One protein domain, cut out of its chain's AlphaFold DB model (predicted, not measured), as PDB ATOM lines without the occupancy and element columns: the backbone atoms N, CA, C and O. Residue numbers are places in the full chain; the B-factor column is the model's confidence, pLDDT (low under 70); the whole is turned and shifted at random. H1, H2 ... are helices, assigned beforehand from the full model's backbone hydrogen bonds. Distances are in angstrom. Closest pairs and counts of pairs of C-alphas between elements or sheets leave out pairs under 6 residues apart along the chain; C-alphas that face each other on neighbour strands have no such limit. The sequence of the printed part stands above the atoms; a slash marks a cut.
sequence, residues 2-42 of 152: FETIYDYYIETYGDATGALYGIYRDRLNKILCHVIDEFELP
ATOM      1  N   PHE A   2      -4.678 -14.838  23.651       75.88
ATOM      2  CA  PHE A   2      -4.753 -15.663  24.874       75.88
ATOM      3  C   PHE A   2      -3.550 -16.607  25.021       75.88
ATOM      4  O   PHE A   2      -2.928 -16.627  26.074       75.88
ATOM      5  N   GLU A   3      -3.183 -17.317  23.949       79.94
ATOM      6  CA  GLU A   3      -1.995 -18.186  23.922       79.94
ATOM      7  C   GLU A   3      -0.726 -17.398  24.266       79.94
ATOM      8  O   GLU A   3      -0.035 -17.755  25.202       79.94
ATOM      9  N   THR A   4      -0.518 -16.228  23.655       78.50
ATOM     10  CA  THR A   4       0.605 -15.321  23.962       78.50
ATOM     11  C   THR A   4       0.673 -14.910  25.438       78.50
ATOM     12  O   THR A   4       1.745 -14.898  26.034       78.50
ATOM     13  N   ILE A   5      -0.472 -14.592  26.055       79.88
ATOM     14  CA  ILE A   5      -0.552 -14.276  27.490       79.88
ATOM     15  C   ILE A   5      -0.138 -15.484  28.333       79.88
ATOM     16  O   ILE A   5       0.571 -15.338  29.330       79.88
ATOM     17  N   TYR A   6      -0.618 -16.663  27.948       81.25
ATOM     18  CA  TYR A   6      -0.387 -17.906  28.664       81.25
ATOM     19  C   TYR A   6       1.070 -18.376  28.540       81.25
ATOM     20  O   TYR A   6       1.684 -18.723  29.548       81.25
ATOM     21  N   ASP A   7       1.646 -18.291  27.343       83.56
ATOM     22  CA  ASP A   7       3.039 -18.627  27.054       83.56
ATOM     23  C   ASP A   7       3.986 -17.704  27.823       83.56
ATOM     24  O   ASP A   7       4.810 -18.187  28.600       83.56
ATOM     25  N   TYR A   8       3.782 -16.381  27.744       83.75
ATOM     26  CA  TYR A   8       4.554 -15.416  28.533       83.75
ATOM     27  C   TYR A   8       4.498 -15.721  30.034       83.75
ATOM     28  O   TYR A   8       5.506 -15.625  30.742       83.75
ATOM     29  N   TYR A   9       3.318 -16.091  30.544       82.06
ATOM     30  CA  TYR A   9       3.153 -16.436  31.950       82.06
ATOM     31  C   TYR A   9       3.982 -17.669  32.331       82.06
ATOM     32  O   TYR A   9       4.697 -17.638  33.335       82.06
ATOM     33  N   ILE A  10       3.909 -18.740  31.538       83.94
ATOM     34  CA  ILE A  10       4.667 -19.972  31.783       83.94
ATOM     35  C   ILE A  10       6.169 -19.708  31.693       83.94
ATOM     36  O   ILE A  10       6.904 -20.102  32.596       83.94
ATOM     37  N   GLU A  11       6.625 -19.011  30.656       86.19
ATOM     38  CA  GLU A  11       8.042 -18.696  30.455       86.19
ATOM     39  C   GLU A  11       8.605 -17.830  31.588       86.19
ATOM     40  O   GLU A  11       9.712 -18.065  32.073       86.19
ATOM     41  N   THR A  12       7.827 -16.852  32.059       84.31
ATOM     42  CA  THR A  12       8.272 -15.911  33.094       84.31
ATOM     43  C   THR A  12       8.245 -16.518  34.497       84.31
ATOM     44  O   THR A  12       9.094 -16.186  35.328       84.31
ATOM     45  N   TYR A  13       7.253 -17.359  34.804       81.38
ATOM     46  CA  TYR A  13       7.001 -17.825  36.175       81.38
ATOM     47  C   TYR A  13       7.247 -19.320  36.393       81.38
ATOM     48  O   TYR A  13       7.212 -19.763  37.539       81.38
ATOM     49  N   GLY A  14       7.527 -20.084  35.335       72.06
ATOM     50  CA  GLY A  14       7.949 -21.485  35.397       72.06
ATOM     51  C   GLY A  14       6.879 -22.474  35.864       72.06
ATOM     52  O   GLY A  14       7.196 -23.644  36.062       72.06
ATOM     53  N   ASP A  15       5.635 -22.030  36.065       72.25
ATOM     54  CA  ASP A  15       4.549 -22.876  36.554       72.25
ATOM     55  C   ASP A  15       3.164 -22.373  36.111       72.25
ATOM     56  O   ASP A  15       2.701 -21.307  36.526       72.25
ATOM     57  N   ALA A  16       2.467 -23.190  35.316       70.25
ATOM     58  CA  ALA A  16       1.073 -22.968  34.934       70.25
ATOM     59  C   ALA A  16       0.103 -23.133  36.119       70.25
ATOM     60  O   ALA A  16      -0.959 -22.510  36.154       70.25
ATOM     61  N   THR A  17       0.471 -23.931  37.126       69.75
ATOM     62  CA  THR A  17      -0.371 -24.219  38.297       69.75
ATOM     63  C   THR A  17      -0.612 -22.960  39.125       69.75
ATOM     64  O   THR A  17      -1.713 -22.742  39.622       69.75
ATOM     65  N   GLY A  18       0.373 -22.061  39.195       66.38
ATOM     66  CA  GLY A  18       0.225 -20.751  39.821       66.38
ATOM     67  C   GLY A  18      -0.893 -19.884  39.229       66.38
ATOM     68  O   GLY A  18      -1.440 -19.067  39.959       66.38
ATOM     69  N   ALA A  19      -1.253 -20.049  37.949       66.81
ATOM     70  CA  ALA A  19      -2.386 -19.333  37.349       66.81
ATOM     71  C   ALA A  19      -3.746 -19.877  37.828       66.81
ATOM     72  O   ALA A  19      -4.712 -19.120  37.908       66.81
ATOM     73  N   LEU A  20      -3.819 -21.161  38.213       68.56
ATOM     74  CA  LEU A  20      -5.040 -21.795  38.736       68.56
ATOM     75  C   LEU A  20      -5.454 -21.237  40.106       68.56
ATOM     76  O   LEU A  20      -6.626 -21.295  40.466       68.56
ATOM     77  N   TYR A  21      -4.505 -20.678  40.860       72.56
ATOM     78  CA  TYR A  21      -4.747 -20.066  42.172       72.56
ATOM     79  C   TYR A  21      -5.005 -18.551  42.097       72.56
ATOM     80  O   TYR A  21      -5.045 -17.878  43.127       72.56
ATOM     81  N   GLY A  22      -5.192 -18.017  40.889       79.12
ATOM     82  CA  GLY A  22      -5.369 -16.592  40.640       79.12
ATOM     83  C   GLY A  22      -4.055 -15.855  40.378       79.12
ATOM     84  O   GLY A  22      -2.953 -16.387  40.505       79.12
ATOM     85  N   ILE A  23      -4.175 -14.591  39.976       86.00
ATOM     86  CA  ILE A  23      -3.041 -13.764  39.557       86.00
ATOM     87  C   ILE A  23      -2.843 -12.637  40.571       86.00
ATOM     88  O   ILE A  23      -3.740 -11.834  40.811       86.00
ATOM     89  N   TYR A  24      -1.649 -12.546  41.157       88.12
ATOM     90  CA  TYR A  24      -1.286 -11.427  42.030       88.12
ATOM     91  C   TYR A  24      -1.065 -10.138  41.231       88.12
ATOM     92  O   TYR A  24      -0.610 -10.176  40.087       88.12
ATOM     93  N   ARG A  25      -1.289  -8.987  41.873       91.75
ATOM     94  CA  ARG A  25      -1.191  -7.651  41.263       91.75
ATOM     95  C   ARG A  25       0.078  -7.440  40.432       91.75
ATOM     96  O   ARG A  25      -0.001  -6.998  39.289       91.75
ATOM     97  N   ASP A  26       1.247  -7.740  40.994       91.75
ATOM     98  CA  ASP A  26       2.529  -7.479  40.325       91.75
ATOM     99  C   ASP A  26       2.704  -8.341  39.068       91.75
ATOM    100  O   ASP A  26       3.304  -7.894  38.088       91.75
ATOM    101  N   ARG A  27       2.143  -9.558  39.074       90.25
ATOM    102  CA  ARG A  27       2.123 -10.439  37.901       90.25
ATOM    103  C   ARG A  27       1.143  -9.927  36.856       90.25
ATOM    104  O   ARG A  27       1.536  -9.777  35.707       90.25
ATOM    105  N   LEU A  28      -0.078  -9.577  37.265       91.69
ATOM    106  CA  LEU A  28      -1.080  -8.988  36.375       91.69
ATOM    107  C   LEU A  28      -0.518  -7.758  35.659       91.69
ATOM    108  O   LEU A  28      -0.625  -7.640  34.445       91.69
ATOM    109  N   ASN A  29       0.164  -6.882  36.394       94.50
ATOM    110  CA  ASN A  29       0.816  -5.722  35.811       94.50
ATOM    111  C   ASN A  29       1.866  -6.084  34.745       94.50
ATOM    112  O   ASN A  29       1.878  -5.466  33.683       94.50
ATOM    113  N   LYS A  30       2.748  -7.051  35.024       93.50
ATOM    114  CA  LYS A  30       3.789  -7.482  34.076       93.50
ATOM    115  C   LYS A  30       3.184  -8.076  32.807       93.50
ATOM    116  O   LYS A  30       3.592  -7.684  31.722       93.50
ATOM    117  N   ILE A  31       2.173  -8.934  32.957       91.38
ATOM    118  CA  ILE A  31       1.421  -9.517  31.838       91.38
ATOM    119  C   ILE A  31       0.811  -8.408  30.979       91.38
ATOM    120  O   ILE A  31       1.012  -8.399  29.773       91.38
ATOM    121  N   LEU A  32       0.110  -7.448  31.589       92.94
ATOM    122  CA  LEU A  32      -0.514  -6.351  30.845       92.94
ATOM    123  C   LEU A  32       0.512  -5.503  30.088       92.94
ATOM    124  O   LEU A  32       0.262  -5.156  28.942       92.94
ATOM    125  N   CYS A  33       1.657  -5.185  30.703       94.44
ATOM    126  CA  CYS A  33       2.716  -4.436  30.019       94.44
ATOM    127  C   CYS A  33       3.279  -5.228  28.841       94.44
ATOM    128  O   CYS A  33       3.345  -4.699  27.743       94.44
ATOM    129  N   HIS A  34       3.601  -6.507  29.052       93.12
ATOM    130  CA  HIS A  34       4.128  -7.355  27.992       93.12
ATOM    131  C   HIS A  34       3.156  -7.480  26.816       93.12
ATOM    132  O   HIS A  34       3.573  -7.335  25.680       93.12
ATOM    133  N   VAL A  35       1.858  -7.681  27.070       91.62
ATOM    134  CA  VAL A  35       0.845  -7.743  26.002       91.62
ATOM    135  C   VAL A  35       0.754  -6.425  25.240       91.62
ATOM    136  O   VAL A  35       0.609  -6.427  24.026       91.62
ATOM    137  N   ILE A  36       0.812  -5.295  25.940       92.50
ATOM    138  CA  ILE A  36       0.796  -3.985  25.285       92.50
ATOM    139  C   ILE A  36       2.015  -3.824  24.374       92.50
ATOM    140  O   ILE A  36       1.844  -3.414  23.230       92.50
ATOM    141  N   ASP A  37       3.202  -4.187  24.859       92.56
ATOM    142  CA  ASP A  37       4.457  -4.044  24.121       92.56
ATOM    143  C   ASP A  37       4.540  -5.026  22.934       92.56
ATOM    144  O   ASP A  37       4.835  -4.614  21.817       92.56
ATOM    145  N   GLU A  38       4.221  -6.306  23.151       91.44
ATOM    146  CA  GLU A  38       4.283  -7.382  22.145       91.44
ATOM    147  C   GLU A  38       3.330  -7.142  20.968       91.44
ATOM    148  O   GLU A  38       3.646  -7.453  19.822       91.44
ATOM    149  N   PHE A  39       2.148  -6.586  21.246       91.69
ATOM    150  CA  PHE A  39       1.140  -6.291  20.226       91.69
ATOM    151  C   PHE A  39       1.163  -4.828  19.758       91.69
ATOM    152  O   PHE A  39       0.254  -4.426  19.032       91.69
ATOM    153  N   GLU A  40       2.156  -4.039  20.183       93.50
ATOM    154  CA  GLU A  40       2.307  -2.613  19.852       93.50
ATOM    155  C   GLU A  40       1.003  -1.813  20.056       93.50
ATOM    156  O   GLU A  40       0.601  -0.980  19.239       93.50
ATOM    157  N   LEU A  41       0.283  -2.096  21.149       90.31
ATOM    158  CA  LEU A  41      -1.015  -1.478  21.406       90.31
ATOM    159  C   LEU A  41      -0.833   0.008  21.759       90.31
ATOM    160  O   LEU A  41       0.035   0.342  22.565       90.31
ATOM    161  N   PRO A  42      -1.693   0.918  21.259       91.19
ATOM    162  CA  PRO A  42      -1.586   2.355  21.520       91.19
ATOM    163  C   PRO A  42      -2.111   2.723  22.919       91.19
ATOM    164  O   PRO A  42      -2.922   3.633  23.086       91.19
TER     165      PRO A  42
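Overview. This is residues 2 to 42 of the 152 residues of an uncharacterized protein of Desulfotignum phosphitoxidans DSM 13687 (UniProt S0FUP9). Two helices, H3 and H1, cross steeply and touch where they cross, and the chain between them swings out past one end of the pair in a loop that holds the one short helix, H2. This loop with H2 makes one end of the long axis and the tail after H3, residues 39 to 42, makes the other. The printed part has 41 residues with three named helices, in the order H1, H2, H3, and no named strand; the class is all helix. It is compact, with a radius of gyration of the C-alphas of 10.2 A, and elongated in outline, with spans of 31 by 19 by 14 A.

Along the chain. Begin with the longest helix, H3, residues 25 to 38. Find C-alpha 25 at (-1.191, -7.651, 41.263); from there the helix runs 19.9 A to C-alpha 38 at (4.283, -7.382, 22.145), with z falling on the way. Next look at H1, residues 2 to 13, which starts at C-alpha 2 at (-4.753, -15.663, 24.874) and ends 16.4 A away at C-alpha 13 at (7.001, -17.825, 36.175). Between the two along the chain you find H2, residues 17 to 20, four residues long and 5.3 A from first to last C-alpha.

Arrangement. Look first at H3 and H1, which touch with 5 pairs of C-alphas within 8 A. The closest C-alphas are those of Ile 31 and Ile 5, 6.7 A apart. H3 touches H1 with residues 31 to 35 alone, and H1 touches H3 with residues 4 to 9 alone. Their lines stand at a steep tilt of 56 degrees and they run opposite ways, 10.4 A from centre to centre. H2 touches no helix. It and H1 are near each other: their closest C-alphas are 8.3 A apart, only just beyond 8 A, and 7 pairs lie within 10 A. H2 and H3 are apart. In H1 and H3 every O i to N i+4 pair is within hydrogen-bond range; H2 is too short for such a pair, and its one O i to N i+3 pair is within range.

Size, cuts and confidence. Measure from Thr 17 to Pro 42 and you have the two C-alphas farthest apart, at 31.5 A; from Phe 2 to Pro 42, the first and last printed C-alphas, it is 18.6 A. The printed part has no cut. The links from H1 to H2, 3 residues, and from H2 to H3, 4 residues, are both tight. Read the B-factor column for the model's confidence: the mean pLDDT of the printed part is 84.2, with a mean of 92 in H3, and residues 17 to 20, those of H2, are under 70.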